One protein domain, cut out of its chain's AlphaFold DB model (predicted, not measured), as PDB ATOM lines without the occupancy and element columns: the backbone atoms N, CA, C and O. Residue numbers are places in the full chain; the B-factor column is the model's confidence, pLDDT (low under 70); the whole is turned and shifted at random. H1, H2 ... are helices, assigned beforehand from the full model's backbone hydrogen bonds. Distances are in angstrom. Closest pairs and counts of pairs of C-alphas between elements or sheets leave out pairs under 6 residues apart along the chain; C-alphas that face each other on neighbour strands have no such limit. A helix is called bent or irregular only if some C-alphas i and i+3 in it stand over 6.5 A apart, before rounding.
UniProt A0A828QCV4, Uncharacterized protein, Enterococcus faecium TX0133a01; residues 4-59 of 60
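What this domain is: This is residues 4 to 59 of the 60 residues of an uncharacterized protein of Enterococcus faecium TX0133a01 (UniProt A0A828QCV4). This is a lopsided helical hairpin: the shorter helix H1 runs one way, turns tightly, and the long helix H2 folds back beside it and runs on far past it. Residues 42 to 59 stick out as a free arm that makes much of the length. The printed part has 56 residues with two named helices, H1 then H2, and no named strand; the class is all helix. It is extended, a rod spanning 54 by 18 by 10 A, with a radius of gyration of the C-alphas of 16.0 A.

Where its parts are: Find C-alpha 4 at (-7.336, -42.034, -12.783); from there H1, residues 4 to 22, runs 26.0 A. It has a kink of 37 degrees near residue 11 and is only just irregular, with C-alphas 10 and 13 at 6.8 A. After Gly 23, H2, residues 24 to 57, runs 49.5 A to C-alpha 57 at (-23.671, -21.174, -27.494).

How they stand to each other: Look at Gly 20 and Ala 27, whose C-alphas, the closest of H1 and H2, are 4.3 A apart. The two helices touch in a hairpin, H2 with residues 26 to 38 alone, at a shallow tilt of 16 degrees, opposite ways. Every O i to N i+4 pair is within hydrogen-bond range in H2, and 13 of 15 in H1.

The domain as a whole: The C-alphas of Trp 22 and Lys 59, the two farthest apart, are 54.1 A from each other. The printed part has no cut, and the link from H1 to H2 is tight. Look in the B-factor column for pLDDT under 70 at residues 4 to 5, 44 to 45, 47 to 48 and 54 to 59; the mean of the printed part is 75.7.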
ATOM      1  N   PHE A   4      -7.534 -41.958 -14.227       60.06
ATOM      2  CA  PHE A   4      -7.336 -42.034 -12.783       60.06
ATOM      3  C   PHE A   4      -8.605 -41.744 -11.958       60.06
ATOM      4  O   PHE A   4      -8.909 -42.493 -11.035       60.06
ATOM      5  N   ASN A   5      -9.413 -40.742 -12.338       66.12
ATOM      6  CA  ASN A   5     -10.631 -40.394 -11.586       66.12
ATOM      7  C   ASN A   5     -11.693 -41.495 -11.673       66.12
ATOM      8  O   ASN A   5     -12.394 -41.777 -10.709       66.12
ATOM      9  N   ARG A   6     -11.802 -42.149 -12.834       71.50
ATOM     10  CA  ARG A   6     -12.819 -43.180 -13.057       71.50
ATOM     11  C   ARG A   6     -12.493 -44.464 -12.301       71.50
ATOM     12  O   ARG A   6     -13.395 -45.068 -11.739       71.50
ATOM     13  N   ALA A   7     -11.217 -44.854 -12.271       75.50
ATOM     14  CA  ALA A   7     -10.764 -46.028 -11.531       75.50
ATOM     15  C   ALA A   7     -10.915 -45.838 -10.014       75.50
ATOM     16  O   ALA A   7     -11.389 -46.748  -9.343       75.50
ATOM     17  N   LEU A   8     -10.583 -44.649  -9.496       74.81
ATOM     18  CA  LEU A   8     -10.703 -44.321  -8.073       74.81
ATOM     19  C   LEU A   8     -12.164 -44.305  -7.598       74.81
ATOM     20  O   LEU A   8     -12.491 -44.883  -6.567       74.81
ATOM     21  N   VAL A   9     -13.059 -43.694  -8.381       73.38
ATOM     22  CA  VAL A   9     -14.503 -43.677  -8.088       73.38
ATOM     23  C   VAL A   9     -15.085 -45.094  -8.080       73.38
ATOM     24  O   VAL A   9     -15.965 -45.394  -7.283       73.38
ATOM     25  N   PHE A  10     -14.564 -45.987  -8.927       78.44
ATOM     26  CA  PHE A  10     -15.022 -47.373  -8.996       78.44
ATOM     27  C   PHE A  10     -14.443 -48.262  -7.882       78.44
ATOM     28  O   PHE A  10     -15.109 -49.192  -7.434       78.44
ATOM     29  N   SER A  11     -13.213 -47.997  -7.431       79.38
ATOM     30  CA  SER A  11     -12.549 -48.788  -6.387       79.38
ATOM     31  C   SER A  11     -12.887 -48.331  -4.967       79.38
ATOM     32  O   SER A  11     -12.805 -49.132  -4.037       79.38
ATOM     33  N   ALA A  12     -13.316 -47.084  -4.774       80.81
ATOM     34  CA  ALA A  12     -13.638 -46.548  -3.456       80.81
ATOM     35  C   ALA A  12     -14.723 -47.338  -2.685       80.81
ATOM     36  O   ALA A  12     -14.485 -47.627  -1.513       80.81
ATOM     37  N   PRO A  13     -15.841 -47.798  -3.284       78.25
ATOM     38  CA  PRO A  13     -16.812 -48.644  -2.581       78.25
ATOM     39  C   PRO A  13     -16.215 -49.971  -2.087       78.25
ATOM     40  O   PRO A  13     -16.526 -50.418  -0.985       78.25
ATOM     41  N   LEU A  14     -15.317 -50.580  -2.872       83.00
ATOM     42  CA  LEU A  14     -14.619 -51.818  -2.507       83.00
ATOM     43  C   LEU A  14     -13.643 -51.593  -1.345       83.00
ATOM     44  O   LEU A  14     -13.560 -52.421  -0.440       83.00
ATOM     45  N   ILE A  15     -12.944 -50.455  -1.340       81.69
ATOM     46  CA  ILE A  15     -12.029 -50.065  -0.258       81.69
ATOM     47  C   ILE A  15     -12.808 -49.804   1.037       81.69
ATOM     48  O   ILE A  15     -12.419 -50.290   2.096       81.69
ATOM     49  N   ILE A  16     -13.935 -49.093   0.964       81.25
ATOM     50  CA  ILE A  16     -14.800 -48.814   2.121       81.25
ATOM     51  C   ILE A  16     -15.374 -50.109   2.700       81.25
ATOM     52  O   ILE A  16     -15.392 -50.285   3.918       81.25
ATOM     53  N   TYR A  17     -15.795 -51.037   1.839       77.75
ATOM     54  CA  TYR A  17     -16.294 -52.345   2.254       77.75
ATOM     55  C   TYR A  17     -15.213 -53.183   2.957       77.75
ATOM     56  O   TYR A  17     -15.451 -53.718   4.040       77.75
ATOM     57  N   ALA A  18     -14.001 -53.235   2.395       80.62
ATOM     58  CA  ALA A  18     -12.866 -53.926   3.008       80.62
ATOM     59  C   ALA A  18     -12.459 -53.307   4.361       80.62
ATOM     60  O   ALA A  18     -12.172 -54.032   5.313       80.62
ATOM     61  N   LEU A  19     -12.500 -51.975   4.483       77.12
ATOM     62  CA  LEU A  19     -12.270 -51.272   5.752       77.12
ATOM     63  C   LEU A  19     -13.377 -51.550   6.781       77.12
ATOM     64  O   LEU A  19     -13.105 -51.611   7.979       77.12
ATOM     65  N   GLY A  20     -14.614 -51.768   6.331       71.81
ATOM     66  CA  GLY A  20     -15.734 -52.143   7.198       71.81
ATOM     67  C   GLY A  20     -15.624 -53.525   7.815       71.81
ATOM     68  O   GLY A  20     -16.082 -53.713   8.941       71.81
ATOM     69  N   LEU A  21     -14.957 -54.455   7.130       75.12
ATOM     70  CA  LEU A  21     -14.612 -55.770   7.676       75.12
ATOM     71  C   LEU A  21     -13.533 -55.687   8.768       75.12
ATOM     72  O   LEU A  21     -13.518 -56.523   9.665       75.12
ATOM     73  N   TRP A  22     -12.658 -54.676   8.717       75.00
ATOM     74  CA  TRP A  22     -11.593 -54.465   9.705       75.00
ATOM     75  C   TRP A  22     -12.060 -53.653  10.928       75.00
ATOM     76  O   TRP A  22     -11.575 -53.857  12.041       75.00
ATOM     77  N   GLY A  23     -13.034 -52.752  10.761       78.81
ATOM     78  CA  GLY A  23     -13.609 -52.002  11.874       78.81
ATOM     79  C   GLY A  23     -14.737 -51.050  11.474       78.81
ATOM     80  O   GLY A  23     -14.582 -50.187  10.612       78.81
ATOM     81  N   SER A  24     -15.860 -51.128  12.193       74.69
ATOM     82  CA  SER A  24     -17.071 -50.326  11.935       74.69
ATOM     83  C   SER A  24     -16.812 -48.809  11.866       74.69
ATOM     84  O   SER A  24     -17.327 -48.132  10.976       74.69
ATOM     85  N   LYS A  25     -15.963 -48.265  12.752       79.19
ATOM     86  CA  LYS A  25     -15.642 -46.824  12.765       79.19
ATOM     87  C   LYS A  25     -14.836 -46.388  11.534       79.19
ATOM     88  O   LYS A  25     -15.012 -45.268  11.066       79.19
ATOM     89  N   GLN A  26     -13.979 -47.258  10.997       76.56
ATOM     90  CA  GLN A  26     -13.154 -46.959   9.821       76.56
ATOM     91  C   GLN A  26     -13.995 -46.966   8.540       76.56
ATOM     92  O   GLN A  26     -13.859 -46.052   7.727       76.56
ATOM     93  N   ALA A  27     -14.925 -47.918   8.399       79.81
ATOM     94  CA  ALA A  27     -15.909 -47.898   7.313       79.81
ATOM     95  C   ALA A  27     -16.765 -46.632   7.319       79.81
ATOM     96  O   ALA A  27     -17.006 -46.053   6.260       79.81
ATOM     97  N   LEU A  28     -17.219 -46.198   8.499       83.25
ATOM     98  CA  LEU A  28     -18.044 -44.999   8.623       83.25
ATOM     99  C   LEU A  28     -17.291 -43.759   8.122       83.25
ATOM    100  O   LEU A  28     -17.822 -42.998   7.316       83.25
ATOM    101  N   ILE A  29     -16.031 -43.602   8.536       86.75
ATOM    102  CA  ILE A  29     -15.168 -42.503   8.083       86.75
ATOM    103  C   ILE A  29     -14.932 -42.595   6.569       86.75
ATOM    104  O   ILE A  29     -15.109 -41.602   5.867       86.75
ATOM    105  N   GLY A  30     -14.599 -43.780   6.046       83.88
ATOM    106  CA  GLY A  30     -14.399 -43.986   4.607       83.88
ATOM    107  C   GLY A  30     -15.648 -43.669   3.779       83.88
ATOM    108  O   GLY A  30     -15.545 -43.059   2.718       83.88
ATOM    109  N   THR A  31     -16.831 -44.006   4.295       84.69
ATOM    110  CA  THR A  31     -18.122 -43.702   3.658       84.69
ATOM    111  C   THR A  31     -18.388 -42.199   3.607       84.69
ATOM    112  O   THR A  31     -18.768 -41.683   2.556       84.69
ATOM    113  N   ILE A  32     -18.147 -41.479   4.709       87.81
ATOM    114  CA  ILE A  32     -18.319 -40.019   4.767       87.81
ATOM    115  C   ILE A  32     -17.358 -39.329   3.794       87.81
ATOM    116  O   ILE A  32     -17.784 -38.492   3.000       87.81
ATOM    117  N   VAL A  33     -16.076 -39.710   3.807       87.19
ATOM    118  CA  VAL A  33     -15.062 -39.148   2.900       87.19
ATOM    119  C   VAL A  33     -15.431 -39.403   1.438       87.19
ATOM    120  O   VAL A  33     -15.330 -38.499   0.613       87.19
ATOM    121  N   TYR A  34     -15.913 -40.604   1.116       83.50
ATOM    122  CA  TYR A  34     -16.352 -40.942  -0.234       83.50
ATOM    123  C   TYR A  34     -17.565 -40.131  -0.685       83.50
ATOM    124  O   TYR A  34     -17.577 -39.636  -1.812       83.50
ATOM    125  N   MET A  35     -18.558 -39.942   0.188       85.38
ATOM    126  CA  MET A  35     -19.704 -39.092  -0.132       85.38
ATOM    127  C   MET A  35     -19.275 -37.648  -0.397       85.38
ATOM    128  O   MET A  35     -19.662 -37.090  -1.421       85.38
ATOM    129  N   VAL A  36     -18.424 -37.063   0.451       86.12
ATOM    130  CA  VAL A  36     -17.914 -35.693   0.252       86.12
ATOM    131  C   VAL A  36     -17.123 -35.576  -1.055       86.12
ATOM    132  O   VAL A  36     -17.304 -34.616  -1.803       86.12
ATOM    133  N   TRP A  37     -16.294 -36.572  -1.371       83.00
ATOM    134  CA  TRP A  37     -15.524 -36.598  -2.614       83.00
ATOM    135  C   TRP A  37     -16.435 -36.667  -3.843       83.00
ATOM    136  O   TRP A  37     -16.237 -35.906  -4.791       83.00
ATOM    137  N   ILE A  38     -17.447 -37.543  -3.839       80.50
ATOM    138  CA  ILE A  38     -18.429 -37.641  -4.929       80.50
ATOM    139  C   ILE A  38     -19.141 -36.303  -5.125       80.50
ATOM    140  O   ILE A  38     -19.270 -35.870  -6.265       80.50
ATOM    141  N   PHE A  39     -19.546 -35.624  -4.047       79.06
ATOM    142  CA  PHE A  39     -20.204 -34.318  -4.135       79.06
ATOM    143  C   PHE A  39     -19.302 -33.242  -4.750       79.06
ATOM    144  O   PHE A  39     -19.740 -32.543  -5.660       79.06
ATOM    145  N   MET A  40     -18.037 -33.154  -4.330       78.06
ATOM    146  CA  MET A  40     -17.071 -32.236  -4.954       78.06
ATOM    147  C   MET A  40     -16.810 -32.581  -6.426       78.06
ATOM    148  O   MET A  40     -16.750 -31.696  -7.274       78.06
ATOM    149  N   GLY A  41     -16.682 -33.868  -6.753       72.75
ATOM    150  CA  GLY A  41     -16.450 -34.313  -8.127       72.75
ATOM    151  C   GLY A  41     -17.652 -34.096  -9.050       72.75
ATOM    152  O   GLY A  41     -17.462 -33.835 -10.241       72.75
ATOM    153  N   LEU A  42     -18.874 -34.199  -8.519       72.62
ATOM    154  CA  LEU A  42     -20.112 -33.940  -9.253       72.62
ATOM    155  C   LEU A  42     -20.273 -32.444  -9.535       72.62
ATOM    156  O   LEU A  42     -20.556 -32.081 -10.673       72.62
ATOM    157  N   ASP A  43     -19.999 -31.594  -8.543       74.38
ATOM    158  CA  ASP A  43     -20.020 -30.136  -8.694       74.38
ATOM    159  C   ASP A  43     -19.006 -29.668  -9.748       74.38
ATOM    160  O   ASP A  43     -19.317 -28.878 -10.637       74.38
ATOM    161  N   GLU A  44     -17.807 -30.252  -9.752       69.81
ATOM    162  CA  GLU A  44     -16.784 -29.932 -10.745       69.81
ATOM    163  C   GLU A  44     -17.139 -30.445 -12.156       69.81
ATOM    164  O   GLU A  44     -16.808 -29.811 -13.168       69.81
ATOM    165  N   ALA A  45     -17.841 -31.580 -12.253       69.75
ATOM    166  CA  ALA A  45     -18.381 -32.087 -13.512       69.75
ATOM    167  C   ALA A  45     -19.513 -31.195 -14.043       69.75
ATOM    168  O   ALA A  45     -19.538 -30.890 -15.238       69.75
ATOM    169  N   GLU A  46     -20.401 -30.736 -13.166       71.12
ATOM    170  CA  GLU A  46     -21.518 -29.850 -13.491       71.12
ATOM    171  C   GLU A  46     -21.026 -28.459 -13.898       71.12
ATOM    172  O   GLU A  46     -21.446 -27.926 -14.929       71.12
ATOM    173  N   HIS A  47     -20.034 -27.915 -13.193       69.62
ATOM    174  CA  HIS A  47     -19.372 -26.671 -13.574       69.62
ATOM    175  C   HIS A  47     -18.703 -26.768 -14.950       69.62
ATOM    176  O   HIS A  47     -18.839 -25.849 -15.766       69.62
ATOM    177  N   ARG A  48     -18.007 -27.873 -15.253       69.31
ATOM    178  CA  ARG A  48     -17.419 -28.099 -16.587       69.31
ATOM    179  C   ARG A  48     -18.486 -28.269 -17.664       69.31
ATOM    180  O   ARG A  48     -18.318 -27.712 -18.747       69.31
ATOM    181  N   ALA A  49     -19.568 -28.993 -17.382       74.25
ATOM    182  CA  ALA A  49     -20.678 -29.181 -18.314       74.25
ATOM    183  C   ALA A  49     -21.373 -27.848 -18.626       74.25
ATOM    184  O   ALA A  49     -21.614 -27.527 -19.791       74.25
ATOM    185  N   LYS A  50     -21.603 -27.025 -17.599       74.06
ATOM    186  CA  LYS A  50     -22.148 -25.676 -17.750       74.06
ATOM    187  C   LYS A  50     -21.212 -24.812 -18.591       74.06
ATOM    188  O   LYS A  50     -21.663 -24.198 -19.551       74.06
ATOM    189  N   LYS A  51     -19.908 -24.806 -18.298       71.31
ATOM    190  CA  LYS A  51     -18.915 -24.026 -19.056       71.31
ATOM    191  C   LYS A  51     -18.817 -24.461 -20.530       71.31
ATOM    192  O   LYS A  51     -18.767 -23.602 -21.402       71.31
ATOM    193  N   ALA A  52     -18.875 -25.766 -20.804       71.50
ATOM    194  CA  ALA A  52     -18.891 -26.313 -22.164       71.50
ATOM    195  C   ALA A  52     -20.174 -25.950 -22.940       71.50
ATOM    196  O   ALA A  52     -20.111 -25.678 -24.136       71.50
ATOM    197  N   SER A  53     -21.326 -25.902 -22.261       71.12
ATOM    198  CA  SER A  53     -22.596 -25.446 -22.846       71.12
ATOM    199  C   SER A  53     -22.531 -23.973 -23.276       71.12
ATOM    200  O   SER A  53     -22.922 -23.633 -24.393       71.12
ATOM    201  N   TRP A  54     -21.949 -23.106 -22.438       69.88
ATOM    202  CA  TRP A  54     -21.757 -21.688 -22.765       69.88
ATOM    203  C   TRP A  54     -20.806 -21.469 -23.947       69.88
ATOM    204  O   TRP A  54     -21.117 -20.672 -24.828       69.88
ATOM    205  N   GLU A  55     -19.690 -22.203 -24.021       67.94
ATOM    206  CA  GLU A  55     -18.755 -22.115 -25.157       67.94
ATOM    207  C   GLU A  55     -19.369 -22.609 -26.480       67.94
ATOM    208  O   GLU A  55     -19.016 -22.105 -27.549       67.94
ATOM    209  N   GLY A  56     -20.301 -23.568 -26.422       65.94
ATOM    210  CA  GLY A  56     -21.071 -24.026 -27.582       65.94
ATOM    211  C   GLY A  56     -22.079 -22.990 -28.087       65.94
ATOM    212  O   GLY A  56     -22.243 -22.844 -29.294       65.94
ATOM    213  N   LEU A  57     -22.704 -22.233 -27.179       63.84
ATOM    214  CA  LEU A  57     -23.671 -21.174 -27.494       63.84
ATOM    215  C   LEU A  57     -23.024 -19.917 -28.094       63.84
ATOM    216  O   LEU A  57     -23.620 -19.285 -28.955       63.84
ATOM    217  N   THR A  58     -21.805 -19.564 -27.679       63.44
ATOM    218  CA  THR A  58     -21.064 -18.401 -28.215       63.44
ATOM    219  C   THR A  58     -20.396 -18.651 -29.570       63.44
ATOM    220  O   THR A  58     -19.772 -17.748 -30.122       63.44
ATOM    221  N   LYS A  59     -20.450 -19.889 -30.075       57.22
ATOM    222  CA  LYS A  59     -19.869 -20.297 -31.365       57.22
ATOM    223  C   LYS A  59     -20.893 -20.365 -32.510       57.22
ATOM    224  O   LYS A  59     -20.518 -20.789 -33.603       57.22
TER     225      LYS A  59